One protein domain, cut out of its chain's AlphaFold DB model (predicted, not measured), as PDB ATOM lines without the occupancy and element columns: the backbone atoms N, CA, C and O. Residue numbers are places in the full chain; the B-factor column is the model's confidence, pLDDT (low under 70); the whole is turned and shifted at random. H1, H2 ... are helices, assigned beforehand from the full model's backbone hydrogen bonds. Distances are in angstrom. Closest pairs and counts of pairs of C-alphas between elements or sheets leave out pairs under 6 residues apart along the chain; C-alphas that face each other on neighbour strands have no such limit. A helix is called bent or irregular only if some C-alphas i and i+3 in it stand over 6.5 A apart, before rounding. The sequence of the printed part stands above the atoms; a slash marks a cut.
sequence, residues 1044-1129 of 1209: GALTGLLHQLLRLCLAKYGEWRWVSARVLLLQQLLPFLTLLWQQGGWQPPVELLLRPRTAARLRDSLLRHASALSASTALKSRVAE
ATOM      1  N   GLY A1044      19.579  -8.179  34.758       86.25
ATOM      2  CA  GLY A1044      19.174  -7.502  33.516       86.25
ATOM      3  C   GLY A1044      19.260  -8.384  32.258       86.25
ATOM      4  O   GLY A1044      18.358  -8.364  31.426       86.25
ATOM      5  N   ALA A1045      20.293  -9.223  32.135       84.19
ATOM      6  CA  ALA A1045      20.443 -10.139  31.001       84.19
ATOM      7  C   ALA A1045      19.442 -11.307  31.069       84.19
ATOM      8  O   ALA A1045      18.804 -11.638  30.069       84.19
ATOM      9  N   LEU A1046      19.243 -11.888  32.260       86.75
ATOM     10  CA  LEU A1046      18.262 -12.960  32.473       86.75
ATOM     11  C   LEU A1046      16.827 -12.491  32.168       86.75
ATOM     12  O   LEU A1046      16.039 -13.221  31.565       86.75
ATOM     13  N   THR A1047      16.492 -11.260  32.558       86.12
ATOM     14  CA  THR A1047      15.172 -10.652  32.328       86.12
ATOM     15  C   THR A1047      14.984 -10.222  30.874       86.12
ATOM     16  O   THR A1047      13.916 -10.462  30.316       86.12
ATOM     17  N   GLY A1048      16.030  -9.716  30.212       89.31
ATOM     18  CA  GLY A1048      16.043  -9.499  28.763       89.31
ATOM     19  C   GLY A1048      15.759 -10.781  27.966       89.31
ATOM     20  O   GLY A1048      14.873 -10.787  27.111       89.31
ATOM     21  N   LEU A1049      16.431 -11.890  28.303       90.44
ATOM     22  CA  LEU A1049      16.193 -13.206  27.691       90.44
ATOM     23  C   LEU A1049      14.771 -13.724  27.943       90.44
ATOM     24  O   LEU A1049      14.112 -14.188  27.013       90.44
ATOM     25  N   LEU A1050      14.258 -13.604  29.173       89.56
ATOM     26  CA  LEU A1050      12.864 -13.938  29.494       89.56
ATOM     27  C   LEU A1050      11.875 -13.106  28.667       89.56
ATOM     28  O   LEU A1050      10.927 -13.660  28.117       89.56
ATOM     29  N   HIS A1051      12.105 -11.800  28.515       93.69
ATOM     30  CA  HIS A1051      11.254 -10.915  27.712       93.69
ATOM     31  C   HIS A1051      11.280 -11.270  26.220       93.69
ATOM     32  O   HIS A1051      10.234 -11.287  25.570       93.69
ATOM     33  N   GLN A1052      12.451 -11.617  25.675       93.06
ATOM     34  CA  GLN A1052      12.588 -12.107  24.297       93.06
ATOM     35  C   GLN A1052      11.877 -13.454  24.092       93.06
ATOM     36  O   GLN A1052      11.131 -13.604  23.126       93.06
ATOM     37  N   LEU A1053      12.021 -14.406  25.020       91.56
ATOM     38  CA  LEU A1053      11.316 -15.693  24.974       91.56
ATOM     39  C   LEU A1053       9.794 -15.527  25.083       91.56
ATOM     40  O   LEU A1053       9.053 -16.198  24.366       91.56
ATOM     41  N   LEU A1054       9.307 -14.607  25.921       94.62
ATOM     42  CA  LEU A1054       7.882 -14.272  26.002       94.62
ATOM     43  C   LEU A1054       7.391 -13.628  24.691       94.62
ATOM     44  O   LEU A1054       6.364 -14.049  24.160       94.62
ATOM     45  N   ARG A1055       8.147 -12.699  24.090       93.81
ATOM     46  CA  ARG A1055       7.830 -12.136  22.761       93.81
ATOM     47  C   ARG A1055       7.779 -13.205  21.664       93.81
ATOM     48  O   ARG A1055       6.829 -13.214  20.887       93.81
ATOM     49  N   LEU A1056       8.731 -14.139  21.632       93.44
ATOM     50  CA  LEU A1056       8.736 -15.266  20.687       93.44
ATOM     51  C   LEU A1056       7.548 -16.217  20.910       93.44
ATOM     52  O   LEU A1056       6.940 -16.679  19.945       93.44
ATOM     53  N   CYS A1057       7.161 -16.468  22.163       93.19
ATOM     54  CA  CYS A1057       5.956 -17.236  22.484       93.19
ATOM     55  C   CYS A1057       4.666 -16.530  22.031       93.19
ATOM     56  O   CYS A1057       3.761 -17.202  21.541       93.19
ATOM     57  N   LEU A1058       4.575 -15.199  22.141       94.94
ATOM     58  CA  LEU A1058       3.454 -14.430  21.582       94.94
ATOM     59  C   LEU A1058       3.443 -14.460  20.050       94.94
ATOM     60  O   LEU A1058       2.391 -14.700  19.469       94.94
ATOM     61  N   ALA A1059       4.594 -14.295  19.396       93.50
ATOM     62  CA  ALA A1059       4.691 -14.342  17.937       93.50
ATOM     63  C   ALA A1059       4.328 -15.724  17.357       93.50
ATOM     64  O   ALA A1059       3.693 -15.802  16.312       93.50
ATOM     65  N   LYS A1060       4.701 -16.817  18.039       93.38
ATOM     66  CA  LYS A1060       4.489 -18.193  17.556       93.38
ATOM     67  C   LYS A1060       3.170 -18.837  18.008       93.38
ATOM     68  O   LYS A1060       2.719 -19.788  17.377       93.38
ATOM     69  N   TYR A1061       2.566 -18.364  19.101       93.12
ATOM     70  CA  TYR A1061       1.375 -18.984  19.705       93.12
ATOM     71  C   TYR A1061       0.277 -17.976  20.101       93.12
ATOM     72  O   TYR A1061      -0.657 -18.343  20.816       93.12
ATOM     73  N   GLY A1062       0.354 -16.717  19.658       91.50
ATOM     74  CA  GLY A1062      -0.568 -15.638  20.045       91.50
ATOM     75  C   GLY A1062      -2.040 -15.881  19.691       91.50
ATOM     76  O   GLY A1062      -2.921 -15.471  20.446       91.50
ATOM     77  N   GLU A1063      -2.305 -16.620  18.611       87.06
ATOM     78  CA  GLU A1063      -3.644 -17.077  18.195       87.06
ATOM     79  C   GLU A1063      -4.361 -17.871  19.302       87.06
ATOM     80  O   GLU A1063      -5.578 -17.781  19.500       87.06
ATOM     81  N   TRP A1064      -3.595 -18.631  20.088       93.38
ATOM     82  CA  TRP A1064      -4.111 -19.432  21.184       93.38
ATOM     83  C   TRP A1064      -4.399 -18.510  22.368       93.38
ATOM     84  O   TRP A1064      -3.531 -18.259  23.205       93.38
ATOM     85  N   ARG A1065      -5.648 -18.033  22.477       81.25
ATOM     86  CA  ARG A1065      -6.115 -17.087  23.518       81.25
ATOM     87  C   ARG A1065      -5.621 -17.412  24.940       81.25
ATOM     88  O   ARG A1065      -5.306 -16.500  25.702       81.25
ATOM     89  N   TRP A1066      -5.512 -18.695  25.304       85.75
ATOM     90  CA  TRP A1066      -5.014 -19.126  26.620       85.75
ATOM     91  C   TRP A1066      -3.486 -19.050  26.782       85.75
ATOM     92  O   TRP A1066      -3.020 -18.933  27.914       85.75
ATOM     93  N   VAL A1067      -2.712 -19.123  25.694       88.56
ATOM     94  CA  VAL A1067      -1.260 -18.881  25.689       88.56
ATOM     95  C   VAL A1067      -1.012 -17.381  25.740       88.56
ATOM     96  O   VAL A1067      -0.349 -16.921  26.665       88.56
ATOM     97  N   SER A1068      -1.630 -16.614  24.835       91.44
ATOM     98  CA  SER A1068      -1.526 -15.149  24.788       91.44
ATOM     99  C   SER A1068      -1.814 -14.506  26.153       91.44
ATOM    100  O   SER A1068      -0.958 -13.817  26.706       91.44
ATOM    101  N   ALA A1069      -2.937 -14.857  26.793       87.25
ATOM    102  CA  ALA A1069      -3.280 -14.354  28.127       87.25
ATOM    103  C   ALA A1069      -2.263 -14.724  29.230       87.25
ATOM    104  O   ALA A1069      -2.092 -13.963  30.181       87.25
ATOM    105  N   ARG A1070      -1.571 -15.870  29.131       85.50
ATOM    106  CA  ARG A1070      -0.512 -16.254  30.086       85.50
ATOM    107  C   ARG A1070       0.790 -15.512  29.832       85.50
ATOM    108  O   ARG A1070       1.428 -15.083  30.785       85.50
ATOM    109  N   VAL A1071       1.184 -15.377  28.570       93.12
ATOM    110  CA  VAL A1071       2.438 -14.724  28.186       93.12
ATOM    111  C   VAL A1071       2.363 -13.222  28.468       93.12
ATOM    112  O   VAL A1071       3.299 -12.677  29.043       93.12
ATOM    113  N   LEU A1072       1.216 -12.582  28.214       91.50
ATOM    114  CA  LEU A1072       0.952 -11.198  28.627       91.50
ATOM    115  C   LEU A1072       0.976 -11.027  30.157       91.50
ATOM    116  O   LEU A1072       1.550 -10.060  30.650       91.50
ATOM    117  N   LEU A1073       0.420 -11.972  30.926       90.88
ATOM    118  CA  LEU A1073       0.464 -11.933  32.396       90.88
ATOM    119  C   LEU A1073       1.892 -12.119  32.942       90.88
ATOM    120  O   LEU A1073       2.272 -11.457  33.905       90.88
ATOM    121  N   LEU A1074       2.705 -12.972  32.312       91.31
ATOM    122  CA  LEU A1074       4.131 -13.127  32.628       91.31
ATOM    123  C   LEU A1074       4.937 -11.870  32.273       91.31
ATOM    124  O   LEU A1074       5.766 -11.432  33.065       91.31
ATOM    125  N   GLN A1075       4.646 -11.245  31.131       94.44
ATOM    126  CA  GLN A1075       5.255  -9.983  30.707       94.44
ATOM    127  C   GLN A1075       4.890  -8.821  31.653       94.44
ATOM    128  O   GLN A1075       5.741  -7.990  31.951       94.44
ATOM    129  N   GLN A1076       3.662  -8.793  32.188       92.94
ATOM    130  CA  GLN A1076       3.249  -7.855  33.244       92.94
ATOM    131  C   GLN A1076       3.925  -8.124  34.599       92.94
ATOM    132  O   GLN A1076       4.099  -7.195  35.381       92.94
ATOM    133  N   LEU A1077       4.302  -9.372  34.893       90.25
ATOM    134  CA  LEU A1077       4.983  -9.750  36.137       90.25
ATOM    135  C   LEU A1077       6.495  -9.506  36.117       90.25
ATOM    136  O   LEU A1077       7.095  -9.367  37.184       90.25
ATOM    137  N   LEU A1078       7.115  -9.444  34.937       92.56
ATOM    138  CA  LEU A1078       8.568  -9.351  34.799       92.56
ATOM    139  C   LEU A1078       9.197  -8.162  35.569       92.56
ATOM    140  O   LEU A1078      10.177  -8.405  36.272       92.56
ATOM    141  N   PRO A1079       8.628  -6.933  35.565       86.31
ATOM    142  CA  PRO A1079       9.162  -5.807  36.347       86.31
ATOM    143  C   PRO A1079       9.028  -5.970  37.871       86.31
ATOM    144  O   PRO A1079       9.801  -5.401  38.633       86.31
ATOM    145  N   PHE A1080       8.064  -6.763  38.347       84.56
ATOM    146  CA  PHE A1080       7.942  -7.062  39.779       84.56
ATOM    147  C   PHE A1080       8.978  -8.106  40.211       84.56
ATOM    148  O   PHE A1080       9.519  -8.029  41.310       84.56
ATOM    149  N   LEU A1081       9.305  -9.052  39.325       83.44
ATOM    150  CA  LEU A1081      10.367 -10.035  39.545       83.44
ATOM    151  C   LEU A1081      11.758  -9.386  39.537       83.44
ATOM    152  O   LEU A1081      12.588  -9.755  40.363       83.44
ATOM    153  N   THR A1082      12.001  -8.384  38.682       85.00
ATOM    154  CA  THR A1082      13.275  -7.642  38.689       85.00
ATOM    155  C   THR A1082      13.491  -6.913  40.016       85.00
ATOM    156  O   THR A1082      14.574  -7.006  40.586       85.00
ATOM    157  N   LEU A1083      12.449  -6.255  40.542       81.12
ATOM    158  CA  LEU A1083      12.501  -5.554  41.830       81.12
ATOM    159  C   LEU A1083      12.725  -6.517  43.007       81.12
ATOM    160  O   LEU A1083      13.541  -6.233  43.877       81.12
ATOM    161  N   LEU A1084      12.081  -7.690  43.018       79.62
ATOM    162  CA  LEU A1084      12.304  -8.706  44.058       79.62
ATOM    163  C   LEU A1084      13.721  -9.279  44.048       79.62
ATOM    164  O   LEU A1084      14.318  -9.464  45.109       79.62
ATOM    165  N   TRP A1085      14.269  -9.544  42.859       85.75
ATOM    166  CA  TRP A1085      15.652 -10.004  42.716       85.75
ATOM    167  C   TRP A1085      16.660  -8.938  43.154       85.75
ATOM    168  O   TRP A1085      17.699  -9.292  43.700       85.75
ATOM    169  N   GLN A1086      16.338  -7.651  42.987       83.31
ATOM    170  CA  GLN A1086      17.147  -6.537  43.492       83.31
ATOM    171  C   GLN A1086      17.009  -6.313  45.009       83.31
ATOM    172  O   GLN A1086      17.987  -5.927  45.641       83.31
ATOM    173  N   GLN A1087      15.829  -6.536  45.601       81.62
ATOM    174  CA  GLN A1087      15.547  -6.155  46.996       81.62
ATOM    175  C   GLN A1087      15.657  -7.286  48.028       81.62
ATOM    176  O   GLN A1087      15.863  -6.993  49.202       81.62
ATOM    177  N   GLY A1088      15.490  -8.556  47.641       76.25
ATOM    178  CA  GLY A1088      15.359  -9.655  48.613       76.25
ATOM    179  C   GLY A1088      16.115 -10.944  48.297       76.25
ATOM    180  O   GLY A1088      15.967 -11.907  49.044       76.25
ATOM    181  N   GLY A1089      16.854 -11.023  47.184       83.75
ATOM    182  CA  GLY A1089      17.587 -12.235  46.767       83.75
ATOM    183  C   GLY A1089      16.714 -13.475  46.491       83.75
ATOM    184  O   GLY A1089      17.227 -14.537  46.143       83.75
ATOM    185  N   TRP A1090      15.393 -13.361  46.634       73.38
ATOM    186  CA  TRP A1090      14.459 -14.478  46.571       73.38
ATOM    187  C   TRP A1090      14.133 -14.838  45.121       73.38
ATOM    188  O   TRP A1090      13.481 -14.072  44.409       73.38
ATOM    189  N   GLN A1091      14.575 -16.016  44.681       77.06
ATOM    190  CA  GLN A1091      14.352 -16.509  43.326       77.06
ATOM    191  C   GLN A1091      13.196 -17.530  43.293       77.06
ATOM    192  O   GLN A1091      13.432 -18.722  43.499       77.06
ATOM    193  N   PRO A1092      11.936 -17.113  43.035       71.19
ATOM    194  CA  PRO A1092      10.838 -18.061  42.893       71.19
ATOM    195  C   PRO A1092      11.083 -18.960  41.669       71.19
ATOM    196  O   PRO A1092      11.361 -18.439  40.583       71.19
ATOM    197  N   PRO A1093      10.953 -20.295  41.789       75.88
ATOM    198  CA  PRO A1093      11.136 -21.188  40.653       75.88
ATOM    199  C   PRO A1093      10.115 -20.876  39.555       75.88
ATOM    200  O   PRO A1093       8.914 -20.747  39.812       75.88
ATOM    201  N   VAL A1094      10.598 -20.778  38.311       63.47
ATOM    202  CA  VAL A1094       9.829 -20.311  37.138       63.47
ATOM    203  C   VAL A1094       8.535 -21.114  36.930       63.47
ATOM    204  O   VAL A1094       7.520 -20.573  36.496       63.47
ATOM    205  N   GLU A1095       8.516 -22.383  37.340       70.56
ATOM    206  CA  GLU A1095       7.332 -23.250  37.333       70.56
ATOM    207  C   GLU A1095       6.122 -22.706  38.115       70.56
ATOM    208  O   GLU A1095       4.981 -23.012  37.762       70.56
ATOM    209  N   LEU A1096       6.337 -21.903  39.164       68.25
ATOM    210  CA  LEU A1096       5.255 -21.248  39.910       68.25
ATOM    211  C   LEU A1096       4.663 -20.071  39.125       68.25
ATOM    212  O   LEU A1096       3.455 -19.844  39.179       68.25
ATOM    213  N   LEU A1097       5.486 -19.372  38.340       68.12
ATOM    214  CA  LEU A1097       5.060 -18.277  37.463       68.12
ATOM    215  C   LEU A1097       4.269 -18.806  36.254       68.12
ATOM    216  O   LEU A1097       3.300 -18.190  35.820       68.12
ATOM    217  N   LEU A1098       4.599 -20.006  35.764       67.69
ATOM    218  CA  LEU A1098       3.851 -20.688  34.699       67.69
ATOM    219  C   LEU A1098       2.433 -21.146  35.120       67.69
ATOM    220  O   LEU A1098       1.636 -21.548  34.265       67.69
ATOM    221  N   ARG A1099       2.082 -21.086  36.417       77.25
ATOM    222  CA  ARG A1099       0.760 -21.455  36.959       77.25
ATOM    223  C   ARG A1099      -0.115 -20.201  37.136       77.25
ATOM    224  O   ARG A1099       0.088 -19.470  38.101       77.25
ATOM    225  N   PRO A1100      -1.163 -19.966  36.315       68.31
ATOM    226  CA  PRO A1100      -1.854 -18.667  36.278       68.31
ATOM    227  C   PRO A1100      -2.464 -18.205  37.609       68.31
ATOM    228  O   PRO A1100      -2.447 -17.020  37.918       68.31
ATOM    229  N   ARG A1101      -2.984 -19.136  38.424       69.06
ATOM    230  CA  ARG A1101      -3.534 -18.815  39.756       69.06
ATOM    231  C   ARG A1101      -2.446 -18.471  40.773       69.06
ATOM    232  O   ARG A1101      -2.670 -17.602  41.605       69.06
ATOM    233  N   THR A1102      -1.292 -19.131  40.700       72.56
ATOM    234  CA  THR A1102      -0.137 -18.846  41.561       72.56
ATOM    235  C   THR A1102       0.506 -17.527  41.150       72.56
ATOM    236  O   THR A1102       0.728 -16.689  42.008       72.56
ATOM    237  N   ALA A1103       0.685 -17.283  39.851       71.38
ATOM    238  CA  ALA A1103       1.184 -16.021  39.310       71.38
ATOM    239  C   ALA A1103       0.278 -14.820  39.656       71.38
ATOM    240  O   ALA A1103       0.776 -13.781  40.085       71.38
ATOM    241  N   ALA A1104      -1.049 -14.966  39.552       68.31
ATOM    242  CA  ALA A1104      -1.995 -13.930  39.975       68.31
ATOM    243  C   ALA A1104      -1.981 -13.705  41.500       68.31
ATOM    244  O   ALA A1104      -1.903 -12.564  41.940       68.31
ATOM    245  N   ARG A1105      -1.969 -14.774  42.315       73.31
ATOM    246  CA  ARG A1105      -1.802 -14.662  43.780       73.31
ATOM    247  C   ARG A1105      -0.489 -13.980  44.152       73.31
ATOM    248  O   ARG A1105      -0.490 -13.133  45.035       73.31
ATOM    249  N   LEU A1106       0.601 -14.329  43.468       73.56
ATOM    250  CA  LEU A1106       1.908 -13.718  43.654       73.56
ATOM    251  C   LEU A1106       1.815 -12.222  43.350       73.56
ATOM    252  O   LEU A1106       2.072 -11.434  44.247       73.56
ATOM    253  N   ARG A1107       1.332 -11.824  42.162       80.56
ATOM    254  CA  ARG A1107       1.072 -10.414  41.811       80.56
ATOM    255  C   ARG A1107       0.293  -9.684  42.908       80.56
ATOM    256  O   ARG A1107       0.712  -8.625  43.358       80.56
ATOM    257  N   ASP A1108      -0.818 -10.257  43.359       74.81
ATOM    258  CA  ASP A1108      -1.733  -9.598  44.294       74.81
ATOM    259  C   ASP A1108      -1.175  -9.547  45.727       74.81
ATOM    260  O   ASP A1108      -1.528  -8.655  46.498       74.81
ATOM    261  N   SER A1109      -0.292 -10.470  46.114       71.25
ATOM    262  CA  SER A1109       0.489 -10.378  47.355       71.25
ATOM    263  C   SER A1109       1.646  -9.384  47.233       71.25
ATOM    264  O   SER A1109       1.875  -8.617  48.163       71.25
ATOM    265  N   LEU A1110       2.330  -9.342  46.087       71.62
ATOM    266  CA  LEU A1110       3.448  -8.437  45.815       71.62
ATOM    267  C   LEU A1110       3.014  -6.977  45.735       71.62
ATOM    268  O   LEU A1110       3.682  -6.127  46.308       71.62
ATOM    269  N   LEU A1111       1.870  -6.683  45.112       71.00
ATOM    270  CA  LEU A1111       1.280  -5.342  45.123       71.00
ATOM    271  C   LEU A1111       0.975  -4.880  46.559       71.00
ATOM    272  O   LEU A1111       1.255  -3.734  46.898       71.00
ATOM    273  N   ARG A1112       0.491  -5.785  47.424       71.12
ATOM    274  CA  ARG A1112       0.264  -5.498  48.853       71.12
ATOM    275  C   ARG A1112       1.563  -5.300  49.641       71.12
ATOM    276  O   ARG A1112       1.622  -4.410  50.486       71.12
ATOM    277  N   HIS A1113       2.612  -6.071  49.346       71.62
ATOM    278  CA  HIS A1113       3.933  -5.874  49.958       71.62
ATOM    279  C   HIS A1113       4.581  -4.569  49.482       71.62
ATOM    280  O   HIS A1113       5.121  -3.840  50.304       71.62
ATOM    281  N   ALA A1114       4.457  -4.214  48.201       69.69
ATOM    282  CA  ALA A1114       4.933  -2.941  47.669       69.69
ATOM    283  C   ALA A1114       4.247  -1.746  48.352       69.69
ATOM    284  O   ALA A1114       4.941  -0.831  48.785       69.69
ATOM    285  N   SER A1115       2.919  -1.784  48.549       66.81
ATOM    286  CA  SER A1115       2.204  -0.732  49.293       66.81
ATOM    287  C   SER A1115       2.588  -0.655  50.779       66.81
ATOM    288  O   SER A1115       2.615   0.434  51.352       66.81
ATOM    289  N   ALA A1116       2.919  -1.788  51.409       65.62
ATOM    290  CA  ALA A1116       3.410  -1.812  52.788       65.62
ATOM    291  C   ALA A1116       4.851  -1.281  52.895       65.62
ATOM    292  O   ALA A1116       5.178  -0.548  53.828       65.62
ATOM    293  N   LEU A1117       5.704  -1.593  51.914       61.00
ATOM    294  CA  LEU A1117       7.073  -1.086  51.826       61.00
ATOM    295  C   LEU A1117       7.099   0.425  51.564       61.00
ATOM    296  O   LEU A1117       7.841   1.117  52.252       61.00
ATOM    297  N   SER A1118       6.249   0.955  50.674       65.44
ATOM    298  CA  SER A1118       6.145   2.406  50.451       65.44
ATOM    299  C   SER A1118       5.662   3.160  51.696       65.44
ATOM    300  O   SER A1118       6.157   4.248  51.991       65.44
ATOM    301  N   ALA A1119       4.747   2.566  52.471       60.81
ATOM    302  CA  ALA A1119       4.347   3.108  53.770       60.81
ATOM    303  C   ALA A1119       5.501   3.051  54.790       60.81
ATOM    304  O   ALA A1119       5.742   4.024  55.501       60.81
ATOM    305  N   SER A1120       6.271   1.957  54.823       59.47
ATOM    306  CA  SER A1120       7.445   1.821  55.695       59.47
ATOM    307  C   SER A1120       8.556   2.823  55.357       59.47
ATOM    308  O   SER A1120       9.158   3.384  56.270       59.47
ATOM    309  N   THR A1121       8.809   3.114  54.076       60.66
ATOM    310  CA  THR A1121       9.784   4.144  53.676       60.66
ATOM    311  C   THR A1121       9.324   5.554  54.039       60.66
ATOM    312  O   THR A1121      10.139   6.328  54.534       60.66
ATOM    313  N   ALA A1122       8.033   5.870  53.889       57.03
ATOM    314  CA  ALA A1122       7.474   7.157  54.319       57.03
ATOM    315  C   ALA A1122       7.480   7.327  55.852       57.03
ATOM    316  O   ALA A1122       7.643   8.434  56.361       57.03
ATOM    317  N   LEU A1123       7.346   6.232  56.608       55.47
ATOM    318  CA  LEU A1123       7.498   6.259  58.064       55.47
ATOM    319  C   LEU A1123       8.970   6.454  58.472       55.47
ATOM    320  O   LEU A1123       9.256   7.173  59.426       55.47
ATOM    321  N   LYS A1124       9.913   5.859  57.728       58.91
ATOM    322  CA  LYS A1124      11.357   6.011  57.969       58.91
ATOM    323  C   LYS A1124      11.893   7.404  57.634       58.91
ATOM    324  O   LYS A1124      12.776   7.851  58.355       58.91
ATOM    325  N   SER A1125      11.376   8.101  56.616       57.59
ATOM    326  CA  SER A1125      11.785   9.494  56.361       57.59
ATOM    327  C   SER A1125      11.361  10.414  57.510       57.59
ATOM    328  O   SER A1125      12.199  11.132  58.041       57.59
ATOM    329  N   ARG A1126      10.120  10.276  58.001       54.91
ATOM    330  CA  ARG A1126       9.612  11.043  59.155       54.91
ATOM    331  C   ARG A1126      10.398  10.805  60.448       54.91
ATOM    332  O   ARG A1126      10.584  11.726  61.236       54.91
ATOM    333  N   VAL A1127      10.891   9.584  60.664       56.44
ATOM    334  CA  VAL A1127      11.773   9.262  61.805       56.44
ATOM    335  C   VAL A1127      13.208   9.770  61.592       56.44
ATOM    336  O   VAL A1127      13.908  10.025  62.568       56.44
ATOM    337  N   ALA A1128      13.663   9.958  60.350       46.06
ATOM    338  CA  ALA A1128      14.942  10.614  60.075       46.06
ATOM    339  C   ALA A1128      14.859  12.130  60.330       46.06
ATOM    340  O   ALA A1128      15.718  12.666  61.023       46.06
ATOM    341  N   GLU A1129      13.793  12.791  59.866       44.62
ATOM    342  CA  GLU A1129      13.529  14.220  60.105       44.62
ATOM    343  C   GLU A1129      13.473  14.542  61.610       44.62
ATOM    344  O   GLU A1129      14.138  15.469  62.073       44.62
TER     345      GLU A1129
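Overview. This is residues 1044 to 1129 of the 1209 residues of an uncharacterized protein of Cyclospora cayetanensis (UniProt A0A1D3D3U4). H1 and the bent H2 form a helical hairpin, and the long H4 runs past H2 on the side away from H1, its residues 1115 to 1129 sticking out as a free arm. The printed part has 86 residues with four named helices, H1 to H4, and no named strand: all helix, loose, radius of gyration of the C-alphas 15.8 A, spans 54 by 27 by 19 A.

Along the chain. H1, residues 1044 to 1061, starts at C-alpha (19.174, -7.502, 33.516) and measures 25.3 A. H2, residues 1065 to 1088, assigned as one helix by its hydrogen bonds, is bent, C-alphas 1076 and 1079 being 7.0 A apart; its arms are H2a, 1065 to 1076, 16.4 A, and H2b, 1079 to 1088, 14.3 A. H3 is residues 1094 to 1097, 5.2 A. H4, residues 1100 to 1129, 43.4 A, ends at C-alpha (13.529, 14.220, 60.105).

Arrangement. H1 and H2a touch, closest C-alphas Leu 1054 and Val 1071, 5.9 A, at a shallow tilt of 17 degrees, opposite ways. H2b and H4 are close but not clearly touching, closest C-alphas Phe 1080 and Leu 1110, 7.6 A. H3 and H4 only just touch, with 3 pairs of C-alphas within 8 A, and only at the corner, closest C-alphas Leu 1097 and Ala 1103, 4.9 A. H1 and H4 are apart. Each O i to N i+4 pair is within hydrogen-bond range in H1 and H2b, 7 of 8 in H2a and 25 of 26 in H4; H3 is too short for one.

Size, cuts and confidence. The C-alphas of Glu 1063 and Glu 1129, the two farthest apart, are 55.1 A apart. The printed part has no cut, and its three links are tight. pLDDT is under 70 in 23 residues, among them 1114 to 1129.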